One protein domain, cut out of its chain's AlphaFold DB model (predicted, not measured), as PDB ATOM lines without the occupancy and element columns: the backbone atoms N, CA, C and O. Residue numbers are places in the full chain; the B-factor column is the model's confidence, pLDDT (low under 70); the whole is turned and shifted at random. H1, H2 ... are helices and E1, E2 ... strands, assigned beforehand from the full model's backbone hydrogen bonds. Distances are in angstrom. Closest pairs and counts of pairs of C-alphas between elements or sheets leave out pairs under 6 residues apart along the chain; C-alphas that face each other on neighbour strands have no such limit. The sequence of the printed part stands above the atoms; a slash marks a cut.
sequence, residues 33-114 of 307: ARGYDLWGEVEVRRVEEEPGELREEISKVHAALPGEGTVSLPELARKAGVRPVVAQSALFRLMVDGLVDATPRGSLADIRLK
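What this domain is: This is residues 33 to 114 of the 307 residues of the protein "HRDC domain-containing protein" of Rubrobacter sp. SCSIO 52915 (UniProt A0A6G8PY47). A long two-stranded antiparallel ribbon, E1 with E3, is widened along part of its length by the short strand E2, and a small cluster of three crossed helices packs on one face there. Residues 33 to 36 and 108 to 114 run on past the helices as an arm, which makes much of the length. The printed part has 82 residues, with three named helices and three named strands in the order E1 H1 E2 H2 H3 E3; the sheet order is E2 E1 E3, antiparallel, and the class is mixed, helices and strands. By its radius of gyration of the C-alphas, 13.2 A, it is compact, and its spans are 47 by 22 by 20 A.

Where its parts are: Strand E1, residues 33 to 47, begins with C-alpha 33 at (258.447, -7.054, -16.580), measures 34.5 A and bends by 51 degrees at residue 44. E3, residues 100 to 113, measures 36.3 A and ends with C-alpha 113 at (252.307, -5.805, -18.453). E2 is residues 69 to 72, 10.5 A. H3, residues 84 to 96, is the longest helix, 18.3 A, with C-alpha 84 at (263.252, 3.488, 1.856). H2 is residues 73 to 80, 10.4 A, and H1 residues 56 to 63, 10.7 A.

How they stand to each other: E1 is the inner strand. It is antiparallel to E3 at 165 degrees, with N 43 and O 103 at 3.0 A and N 33 and O 112 at 2.9 A, within hydrogen-bond range. E2 is antiparallel to E1 at 144 degrees, with N 42 and O 71 at 2.8 A. H3 is on the sheet at a height of 9.3 A, slantwise to the strands at 43 degrees to E3 on the local plane; these are two layers, a helix on one face of a sheet. H2, on the same face at a height of 7.3 A, stands up from the sheet at 46 degrees. E2, H2, H3 and E3 form a split strand-helix-strand unit, two strands running the same way with E1 between them, with a right-handed crossover. H2 and H3 touch, H3 with residues 84 to 88 alone, about perpendicular at 88 degrees; their closest C-alphas, of Ala 77 and Pro 84, are 5.1 A apart. H1 is not on the sheet. It touches H3, about perpendicular at 74 degrees, the closest C-alphas being those of Ile 58 and Ala 90, 5.0 A. It also touches H2, with the C-alphas of Val 61 and Ala 80 closest at 5.0 A. In H1, H2 and H3 every O i to N i+4 pair is within hydrogen-bond range.

The domain as a whole: The two C-alphas farthest apart, of Gly 52 and Lys 114, are 47.5 A apart. The printed part has no cut and no long link. Mean pLDDT of the printed part is 78.3; residues 33 to 40, 50 to 53 and 106 to 114 are under 70.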
ATOM      1  N   ALA A  33     257.298  -7.320 -17.431       63.19
ATOM      2  CA  ALA A  33     258.447  -7.054 -16.580       63.19
ATOM      3  C   ALA A  33     258.102  -7.458 -15.149       63.19
ATOM      4  O   ALA A  33     257.143  -6.934 -14.571       63.19
ATOM      5  N   ARG A  34     258.880  -8.385 -14.582       67.25
ATOM      6  CA  ARG A  34     258.831  -8.725 -13.159       67.25
ATOM      7  C   ARG A  34     259.836  -7.884 -12.388       67.25
ATOM      8  O   ARG A  34     261.041  -7.975 -12.605       67.25
ATOM      9  N   GLY A  35     259.336  -7.073 -11.465       56.19
ATOM     10  CA  GLY A  35     260.148  -6.463 -10.421       56.19
ATOM     11  C   GLY A  35     260.236  -7.412  -9.234       56.19
ATOM     12  O   GLY A  35     259.212  -7.738  -8.635       56.19
ATOM     13  N   TYR A  36     261.442  -7.848  -8.884       57.09
ATOM     14  CA  TYR A  36     261.693  -8.508  -7.606       57.09
ATOM     15  C   TYR A  36     262.067  -7.432  -6.596       57.09
ATOM     16  O   TYR A  36     263.084  -6.761  -6.770       57.09
ATOM     17  N   ASP A  37     261.266  -7.261  -5.546       62.50
ATOM     18  CA  ASP A  37     261.705  -6.451  -4.412       62.50
ATOM     19  C   ASP A  37     262.551  -7.342  -3.512       62.50
ATOM     20  O   ASP A  37     262.078  -7.875  -2.511       62.50
ATOM     21  N   LEU A  38     263.805  -7.564  -3.924       62.44
ATOM     22  CA  LEU A  38     264.782  -8.359  -3.173       62.44
ATOM     23  C   LEU A  38     265.016  -7.826  -1.755       62.44
ATOM     24  O   LEU A  38     265.514  -8.571  -0.922       62.44
ATOM     25  N   TRP A  39     264.618  -6.582  -1.484       65.81
ATOM     26  CA  TRP A  39     264.759  -5.911  -0.198       65.81
ATOM     27  C   TRP A  39     263.448  -5.839   0.592       65.81
ATOM     28  O   TRP A  39     263.407  -5.168   1.621       65.81
ATOM     29  N   GLY A  40     262.383  -6.519   0.150       69.31
ATOM     30  CA  GLY A  40     261.105  -6.537   0.864       69.31
ATOM     31  C   GLY A  40     261.266  -6.987   2.319       69.31
ATOM     32  O   GLY A  40     260.748  -6.342   3.233       69.31
ATOM     33  N   GLU A  41     262.074  -8.023   2.537       73.12
ATOM     34  CA  GLU A  41     262.576  -8.437   3.841       73.12
ATOM     35  C   GLU A  41     264.100  -8.547   3.810       73.12
ATOM     36  O   GLU A  41     264.714  -8.798   2.776       73.12
ATOM     37  N   VAL A  42     264.736  -8.360   4.959       76.25
ATOM     38  CA  VAL A  42     266.177  -8.520   5.130       76.25
ATOM     39  C   VAL A  42     266.402  -9.344   6.384       76.25
ATOM     40  O   VAL A  42     265.986  -8.946   7.468       76.25
ATOM     41  N   GLU A  43     267.075 -10.481   6.240       81.06
ATOM     42  CA  GLU A  43     267.545 -11.273   7.375       81.06
ATOM     43  C   GLU A  43     268.950 -10.812   7.757       81.06
ATOM     44  O   GLU A  43     269.908 -11.043   7.020       81.06
ATOM     45  N   VAL A  44     269.061 -10.152   8.901       85.06
ATOM     46  CA  VAL A  44     270.319  -9.711   9.497       85.06
ATOM     47  C   VAL A  44     270.847 -10.834  10.382       85.06
ATOM     48  O   VAL A  44     270.143 -11.320  11.267       85.06
ATOM     49  N   ARG A  45     272.079 -11.261  10.128       85.44
ATOM     50  CA  ARG A  45     272.754 -12.333  10.870       85.44
ATOM     51  C   ARG A  45     273.737 -11.813  11.898       85.44
ATOM     52  O   ARG A  45     274.001 -12.505  12.867       85.44
ATOM     53  N   ARG A  46     274.327 -10.647  11.643       82.62
ATOM     54  CA  ARG A  46     275.318 -10.030  12.520       82.62
ATOM     55  C   ARG A  46     275.415  -8.545  12.213       82.62
ATOM     56  O   ARG A  46     275.389  -8.154  11.047       82.62
ATOM     57  N   VAL A  47     275.579  -7.747  13.259       83.94
ATOM     58  CA  VAL A  47     275.911  -6.323  13.176       83.94
ATOM     59  C   VAL A  47     277.142  -6.089  14.043       83.94
ATOM     60  O   VAL A  47     277.170  -6.516  15.196       83.94
ATOM     61  N   GLU A  48     278.167  -5.461  13.480       80.94
ATOM     62  CA  GLU A  48     279.402  -5.105  14.182       80.94
ATOM     63  C   GLU A  48     279.362  -3.651  14.668       80.94
ATOM     64  O   GLU A  48     278.562  -2.843  14.187       80.94
ATOM     65  N   GLU A  49     280.215  -3.320  15.640       74.38
ATOM     66  CA  GLU A  49     280.358  -1.949  16.139       74.38
ATOM     67  C   GLU A  49     280.877  -1.006  15.044       74.38
ATOM     68  O   GLU A  49     281.708  -1.375  14.214       74.38
ATOM     69  N   GLU A  50     280.365   0.226  15.044       64.88
ATOM     70  CA  GLU A  50     280.678   1.254  14.049       64.88
ATOM     71  C   GLU A  50     282.156   1.700  14.143       64.88
ATOM     72  O   GLU A  50     282.568   2.236  15.176       64.88
ATOM     73  N   PRO A  51     282.975   1.550  13.082       58.66
ATOM     74  CA  PRO A  51     284.314   2.116  13.035       58.66
ATOM     75  C   PRO A  51     284.271   3.537  12.449       58.66
ATOM     76  O   PRO A  51     284.041   3.716  11.256       58.66
ATOM     77  N   GLY A  52     284.581   4.545  13.271       67.31
ATOM     78  CA  GLY A  52     284.806   5.935  12.833       67.31
ATOM     79  C   GLY A  52     283.580   6.671  12.259       67.31
ATOM     80  O   GLY A  52     282.460   6.183  12.310       67.31
ATOM     81  N   GLU A  53     283.793   7.889  11.738       66.81
ATOM     82  CA  GLU A  53     282.724   8.778  11.240       66.81
ATOM     83  C   GLU A  53     282.060   8.239   9.951       66.81
ATOM     84  O   GLU A  53     282.532   8.488   8.837       66.81
ATOM     85  N   LEU A  54     280.927   7.536  10.073       70.69
ATOM     86  CA  LEU A  54     280.024   7.295   8.943       70.69
ATOM     87  C   LEU A  54     279.202   8.553   8.618       70.69
ATOM     88  O   LEU A  54     279.072   9.495   9.400       70.69
ATOM     89  N   ARG A  55     278.601   8.575   7.424       81.62
ATOM     90  CA  ARG A  55     277.592   9.593   7.092       81.62
ATOM     91  C   ARG A  55     276.379   9.428   8.010       81.62
ATOM     92  O   ARG A  55     275.914   8.310   8.193       81.62
ATOM     93  N   GLU A  56     275.796  10.541   8.457       86.19
ATOM     94  CA  GLU A  56     274.674  10.582   9.414       86.19
ATOM     95  C   GLU A  56     273.507   9.634   9.063       86.19
ATOM     96  O   GLU A  56     272.942   8.976   9.934       86.19
ATOM     97  N   GLU A  57     273.144   9.529   7.781       86.19
ATOM     98  CA  GLU A  57     272.077   8.628   7.320       86.19
ATOM     99  C   GLU A  57     272.431   7.141   7.484       86.19
ATOM    100  O   GLU A  57     271.546   6.327   7.738       86.19
ATOM    101  N   ILE A  58     273.711   6.780   7.359       86.38
ATOM    102  CA  ILE A  58     274.194   5.403   7.508       86.38
ATOM    103  C   ILE A  58     274.205   5.016   8.987       86.38
ATOM    104  O   ILE A  58     273.682   3.954   9.322       86.38
ATOM    105  N   SER A  59     274.690   5.894   9.873       88.31
ATOM    106  CA  SER A  59     274.673   5.654  11.323       88.31
ATOM    107  C   SER A  59     273.241   5.489  11.847       88.31
ATOM    108  O   SER A  59     272.962   4.586  12.632       88.31
ATOM    109  N   LYS A  60     272.283   6.285  11.344       90.12
ATOM    110  CA  LYS A  60     270.851   6.128  11.675       90.12
ATOM    111  C   LYS A  60     270.284   4.773  11.254       90.12
ATOM    112  O   LYS A  60     269.461   4.208  11.970       90.12
ATOM    113  N   VAL A  61     270.687   4.264  10.089       90.06
ATOM    114  CA  VAL A  61     270.227   2.961   9.586       90.06
ATOM    115  C   VAL A  61     270.869   1.818  10.364       90.06
ATOM    116  O   VAL A  61     270.151   0.896  10.737       90.06
ATOM    117  N   HIS A  62     272.167   1.898  10.664       90.94
ATOM    118  CA  HIS A  62     272.879   0.925  11.502       90.94
ATOM    119  C   HIS A  62     272.235   0.802  12.890       90.94
ATOM    120  O   HIS A  62     271.834  -0.293  13.278       90.94
ATOM    121  N   ALA A  63     271.991   1.933  13.561       89.38
ATOM    122  CA  ALA A  63     271.351   1.974  14.878       89.38
ATOM    123  C   ALA A  63     269.903   1.438  14.893       89.38
ATOM    124  O   ALA A  63     269.382   1.079  15.946       89.38
ATOM    125  N   ALA A  64     269.233   1.397  13.737       91.88
ATOM    126  CA  ALA A  64     267.860   0.918  13.601       91.88
ATOM    127  C   ALA A  64     267.750  -0.590  13.294       91.88
ATOM    128  O   ALA A  64     266.628  -1.114  13.229       91.88
ATOM    129  N   LEU A  65     268.873  -1.288  13.075       90.62
ATOM    130  CA  LEU A  65     268.892  -2.723  12.779       90.62
ATOM    131  C   LEU A  65     268.596  -3.571  14.030       90.62
ATOM    132  O   LEU A  65     268.976  -3.198  15.137       90.62
ATOM    133  N   PRO A  66     267.954  -4.745  13.875       82.75
ATOM    134  CA  PRO A  66     267.572  -5.603  15.001       82.75
ATOM    135  C   PRO A  66     268.734  -6.387  15.653       82.75
ATOM    136  O   PRO A  66     268.475  -7.214  16.523       82.75
ATOM    137  N   GLY A  67     269.995  -6.165  15.260       80.81
ATOM    138  CA  GLY A  67     271.150  -6.977  15.676       80.81
ATOM    139  C   GLY A  67     271.175  -8.347  14.986       80.81
ATOM    140  O   GLY A  67     271.987  -8.570  14.093       80.81
ATOM    141  N   GLU A  68     270.233  -9.224  15.336       82.94
ATOM    142  CA  GLU A  68     269.944 -10.481  14.633       82.94
ATOM    143  C   GLU A  68     268.434 -10.606  14.383       82.94
ATOM    144  O   GLU A  68     267.612 -10.250  15.228       82.94
ATOM    145  N   GLY A  69     268.048 -11.122  13.216       84.81
ATOM    146  CA  GLY A  69     266.651 -11.374  12.862       84.81
ATOM    147  C   GLY A  69     266.218 -10.721  11.555       84.81
ATOM    148  O   GLY A  69     267.020 -10.204  10.784       84.81
ATOM    149  N   THR A  70     264.917 -10.778  11.272       82.81
ATOM    150  CA  THR A  70     264.356 -10.271  10.009       82.81
ATOM    151  C   THR A  70     263.723  -8.894  10.198       82.81
ATOM    152  O   THR A  70     263.007  -8.666  11.170       82.81
ATOM    153  N   VAL A  71     263.957  -7.979   9.256       85.81
ATOM    154  CA  VAL A  71     263.326  -6.653   9.207       85.81
ATOM    155  C   VAL A  71     262.904  -6.317   7.778       85.81
ATOM    156  O   VAL A  71     263.635  -6.590   6.830       85.81
ATOM    157  N   SER A  72     261.725  -5.713   7.600       85.06
ATOM    158  CA  SER A  72     261.315  -5.203   6.284       85.06
ATOM    159  C   SER A  72     261.973  -3.855   5.985       85.06
ATOM    160  O   SER A  72     262.132  -3.021   6.882       85.06
ATOM    161  N   LEU A  73     262.330  -3.588   4.725       84.19
ATOM    162  CA  LEU A  73     262.960  -2.315   4.357       84.19
ATOM    163  C   LEU A  73     262.093  -1.076   4.687       84.19
ATOM    164  O   LEU A  73     262.647  -0.095   5.190       84.19
ATOM    165  N   PRO A  74     260.755  -1.076   4.488       84.62
ATOM    166  CA  PRO A  74     259.907   0.037   4.919       84.62
ATOM    167  C   PRO A  74     259.914   0.252   6.438       84.62
ATOM    168  O   PRO A  74     259.892   1.394   6.905       84.62
ATOM    169  N   GLU A  75     259.958  -0.828   7.224       87.19
ATOM    170  CA  GLU A  75     260.049  -0.737   8.680       87.19
ATOM    171  C   GLU A  75     261.396  -0.172   9.127       87.19
ATOM    172  O   GLU A  75     261.415   0.735   9.962       87.19
ATOM    173  N   LEU A  76     262.495  -0.664   8.550       89.94
ATOM    174  CA  LEU A  76     263.847  -0.179   8.822       89.94
ATOM    175  C   LEU A  76     263.972   1.314   8.496       89.94
ATOM    176  O   LEU A  76     264.439   2.093   9.322       89.94
ATOM    177  N   ALA A  77     263.476   1.732   7.330       89.94
ATOM    178  CA  ALA A  77     263.482   3.129   6.907       89.94
ATOM    179  C   ALA A  77     262.719   4.036   7.882       89.94
ATOM    180  O   ALA A  77     263.201   5.106   8.249       89.94
ATOM    181  N   ARG A  78     261.552   3.580   8.357       94.19
ATOM    182  CA  ARG A  78     260.754   4.291   9.360       94.19
ATOM    183  C   ARG A  78     261.476   4.388  10.709       94.19
ATOM    184  O   ARG A  78     261.441   5.459  11.303       94.19
ATOM    185  N   LYS A  79     262.126   3.315  11.180       93.75
ATOM    186  CA  LYS A  79     262.914   3.324  12.432       93.75
ATOM    187  C   LYS A  79     264.117   4.266  12.342       93.75
ATOM    188  O   LYS A  79     264.378   5.000  13.285       93.75
ATOM    189  N   ALA A  80     264.791   4.293  11.194       93.25
ATOM    190  CA  ALA A  80     265.936   5.163  10.933       93.25
ATOM    191  C   ALA A  80     265.553   6.619  10.590       93.25
ATOM    192  O   ALA A  80     266.421   7.487  10.515       93.25
ATOM    193  N   GLY A  81     264.267   6.908  10.351       93.44
ATOM    194  CA  GLY A  81     263.798   8.242   9.966       93.44
ATOM    195  C   GLY A  81     264.250   8.687   8.569       93.44
ATOM    196  O   GLY A  81     264.396   9.883   8.324       93.44
ATOM    197  N   VAL A  82     264.481   7.745   7.648       92.62
ATOM    198  CA  VAL A  82     264.949   8.012   6.276       92.62
ATOM    199  C   VAL A  82     263.980   7.451   5.232       92.62
ATOM    200  O   VAL A  82     263.064   6.686   5.531       92.62
ATOM    201  N   ARG A  83     264.164   7.824   3.961       86.31
ATOM    202  CA  ARG A  83     263.379   7.245   2.855       86.31
ATOM    203  C   ARG A  83     263.802   5.786   2.600       86.31
ATOM    204  O   ARG A  83     264.990   5.498   2.718       86.31
ATOM    205  N   PRO A  84     262.905   4.890   2.135       82.31
ATOM    206  CA  PRO A  84     263.252   3.488   1.856       82.31
ATOM    207  C   PRO A  84     264.466   3.293   0.936       82.31
ATOM    208  O   PRO A  84     265.326   2.471   1.220       82.31
ATOM    209  N   VAL A  85     264.597   4.119  -0.107       77.00
ATOM    210  CA  VAL A  85     265.754   4.092  -1.026       77.00
ATOM    211  C   VAL A  85     267.070   4.444  -0.314       77.00
ATOM    212  O   VAL A  85     268.124   3.896  -0.641       77.00
ATOM    213  N   VAL A  86     267.017   5.338   0.679       83.06
ATOM    214  CA  VAL A  86     268.184   5.735   1.483       83.06
ATOM    215  C   VAL A  86     268.544   4.619   2.459       83.06
ATOM    216  O   VAL A  86     269.707   4.236   2.521       83.06
ATOM    217  N   ALA A  87     267.552   4.027   3.136       86.00
ATOM    218  CA  ALA A  87     267.764   2.870   4.008       86.00
ATOM    219  C   ALA A  87     268.395   1.694   3.253       86.00
ATOM    220  O   ALA A  87     269.342   1.088   3.740       86.00
ATOM    221  N   GLN A  88     267.926   1.422   2.033       85.50
ATOM    222  CA  GLN A  88     268.473   0.377   1.171       85.50
ATOM    223  C   GLN A  88     269.931   0.657   0.806       85.50
ATOM    224  O   GLN A  88     270.782  -0.219   0.926       85.50
ATOM    225  N   SER A  89     270.224   1.885   0.370       83.31
ATOM    226  CA  SER A  89     271.576   2.281  -0.035       83.31
ATOM    227  C   SER A  89     272.552   2.244   1.145       83.31
ATOM    228  O   SER A  89     273.679   1.779   0.993       83.31
ATOM    229  N   ALA A  90     272.112   2.692   2.324       86.12
ATOM    230  CA  ALA A  90     272.891   2.646   3.556       86.12
ATOM    231  C   ALA A  90     273.150   1.206   4.014       86.12
ATOM    232  O   ALA A  90     274.291   0.853   4.289       86.12
ATOM    233  N   LEU A  91     272.120   0.357   4.024       86.56
ATOM    234  CA  LEU A  91     272.245  -1.052   4.387       86.56
ATOM    235  C   LEU A  91     273.175  -1.806   3.430       86.56
ATOM    236  O   LEU A  91     274.059  -2.530   3.876       86.56
ATOM    237  N   PHE A  92     273.041  -1.583   2.121       82.44
ATOM    238  CA  PHE A  92     273.967  -2.133   1.134       82.44
ATOM    239  C   PHE A  92     275.409  -1.691   1.405       82.44
ATOM    240  O   PHE A  92     276.333  -2.493   1.304       82.44
ATOM    241  N   ARG A  93     275.612  -0.424   1.780       84.38
ATOM    242  CA  ARG A  93     276.944   0.087   2.097       84.38
ATOM    243  C   ARG A  93     277.531  -0.563   3.351       84.38
ATOM    244  O   ARG A  93     278.677  -0.989   3.304       84.38
ATOM    245  N   LEU A  94     276.735  -0.715   4.408       83.50
ATOM    246  CA  LEU A  94     277.129  -1.421   5.634       83.50
ATOM    247  C   LEU A  94     277.527  -2.879   5.362       83.50
ATOM    248  O   LEU A  94     278.491  -3.364   5.946       83.50
ATOM    249  N   MET A  95     276.830  -3.557   4.446       85.12
ATOM    250  CA  MET A  95     277.187  -4.914   4.014       85.12
ATOM    251  C   MET A  95     278.513  -4.958   3.252       85.12
ATOM    252  O   MET A  95     279.333  -5.841   3.487       85.12
ATOM    253  N   VAL A  96     278.736  -4.009   2.337       79.25
ATOM    254  CA  VAL A  96     279.996  -3.903   1.579       79.25
ATOM    255  C   VAL A  96     281.177  -3.621   2.503       79.25
ATOM    256  O   VAL A  96     282.246  -4.195   2.315       79.25
ATOM    257  N   ASP A  97     280.973  -2.762   3.500       82.25
ATOM    258  CA  ASP A  97     281.999  -2.386   4.471       82.25
ATOM    259  C   ASP A  97     282.163  -3.448   5.589       82.25
ATOM    260  O   ASP A  97     283.002  -3.289   6.469       82.25
ATOM    261  N   GLY A  98     281.403  -4.555   5.540       80.94
ATOM    262  CA  GLY A  98     281.531  -5.702   6.450       80.94
ATOM    263  C   GLY A  98     280.907  -5.512   7.835       80.94
ATOM    264  O   GLY A  98     280.999  -6.406   8.669       80.94
ATOM    265  N   LEU A  99     280.237  -4.384   8.072       85.31
ATOM    266  CA  LEU A  99     279.636  -4.032   9.362       85.31
ATOM    267  C   LEU A  99     278.309  -4.738   9.619       85.31
ATOM    268  O   LEU A  99     277.839  -4.796  10.753       85.31
ATOM    269  N   VAL A 100     277.673  -5.237   8.562       83.88
ATOM    270  CA  VAL A 100     276.399  -5.948   8.638       83.88
ATOM    271  C   VAL A 100     276.459  -7.167   7.729       83.88
ATOM    272  O   VAL A 100     276.624  -7.031   6.519       83.88
ATOM    273  N   ASP A 101     276.255  -8.358   8.284       86.19
ATOM    274  CA  ASP A 101     275.940  -9.545   7.485       86.19
ATOM    275  C   ASP A 101     274.422  -9.642   7.350       86.19
ATOM    276  O   ASP A 101     273.710  -9.903   8.324       86.19
ATOM    277  N   ALA A 102     273.914  -9.397   6.145       82.31
ATOM    278  CA  ALA A 102     272.492  -9.431   5.856       82.31
ATOM    279  C   ALA A 102     272.201 -10.125   4.523       82.31
ATOM    280  O   ALA A 102     272.910  -9.963   3.532       82.31
ATOM    281  N   THR A 103     271.112 -10.889   4.483       81.88
ATOM    282  CA  THR A 103     270.606 -11.542   3.273       81.88
ATOM    283  C   THR A 103     269.263 -10.918   2.888       81.88
ATOM    284  O   THR A 103     268.271 -11.142   3.588       81.88
ATOM    285  N   PRO A 104     269.196 -10.149   1.786       76.62
ATOM    286  CA  PRO A 104     267.932  -9.656   1.255       76.62
ATOM    287  C   PRO A 104     267.041 -10.832   0.832       76.62
ATOM    288  O   PRO A 104     267.461 -11.718   0.081       76.62
ATOM    289  N   ARG A 105     265.812 -10.856   1.341       70.19
ATOM    290  CA  ARG A 105     264.766 -11.824   1.022       70.19
ATOM    291  C   ARG A 105     263.660 -11.095   0.272       70.19
ATOM    292  O   ARG A 105     262.928 -10.278   0.823       70.19
ATOM    293  N   GLY A 106     263.545 -11.405  -1.013       61.97
ATOM    294  CA  GLY A 106     262.534 -10.807  -1.869       61.97
ATOM    295  C   GLY A 106     261.367 -11.704  -2.188       61.97
ATOM    296  O   GLY A 106     261.498 -12.920  -2.300       61.97
ATOM    297  N   SER A 107     260.245 -11.054  -2.474       56.19
ATOM    298  CA  SER A 107     259.145 -11.646  -3.227       56.19
ATOM    299  C   SER A 107     258.929 -10.865  -4.529       56.19
ATOM    300  O   SER A 107     259.447  -9.761  -4.716       56.19
ATOM    301  N   LEU A 108     258.208 -11.462  -5.479       51.12
ATOM    302  CA  LEU A 108     257.861 -10.817  -6.745       51.12
ATOM    303  C   LEU A 108     256.917  -9.620  -6.490       51.12
ATOM    304  O   LEU A 108     255.732  -9.792  -6.241       51.12
ATOM    305  N   ALA A 109     257.429  -8.393  -6.522       53.12
ATOM    306  CA  ALA A 109     256.694  -7.224  -6.041       53.12
ATOM    307  C   ALA A 109     255.687  -6.683  -7.060       53.12
ATOM    308  O   ALA A 109     254.539  -6.423  -6.707       53.12
ATOM    309  N   ASP A 110     256.080  -6.594  -8.334       55.16
ATOM    310  CA  ASP A 110     255.240  -6.039  -9.394       55.16
ATOM    311  C   ASP A 110     255.382  -6.835 -10.694       55.16
ATOM    312  O   ASP A 110     256.484  -7.023 -11.209       55.16
ATOM    313  N   ILE A 111     254.249  -7.250 -11.264       54.25
ATOM    314  CA  ILE A 111     254.162  -7.687 -12.661       54.25
ATOM    315  C   ILE A 111     253.617  -6.499 -13.449       54.25
ATOM    316  O   ILE A 111     252.448  -6.135 -13.301       54.25
ATOM    317  N   ARG A 112     254.456  -5.881 -14.282       57.16
ATOM    318  CA  ARG A 112     254.023  -4.839 -15.220       57.16
ATOM    319  C   ARG A 112     253.851  -5.457 -16.595       57.16
ATOM    320  O   ARG A 112     254.821  -5.885 -17.213       57.16
ATOM    321  N   LEU A 113     252.613  -5.487 -17.066       59.34
ATOM    322  CA  LEU A 113     252.307  -5.805 -18.453       59.34
ATOM    323  C   LEU A 113     252.510  -4.537 -19.278       59.34
ATOM    324  O   LEU A 113     251.946  -3.489 -18.944       59.34
ATOM    325  N   LYS A 114     253.303  -4.603 -20.349       57.78
ATOM    326  CA  LYS A 114     253.268  -3.536 -21.348       57.78
ATOM    327  C   LYS A 114     251.919  -3.622 -22.053       57.78
ATOM    328  O   LYS A 114     251.505  -4.680 -22.502       57.78
TER     329      LYS A 114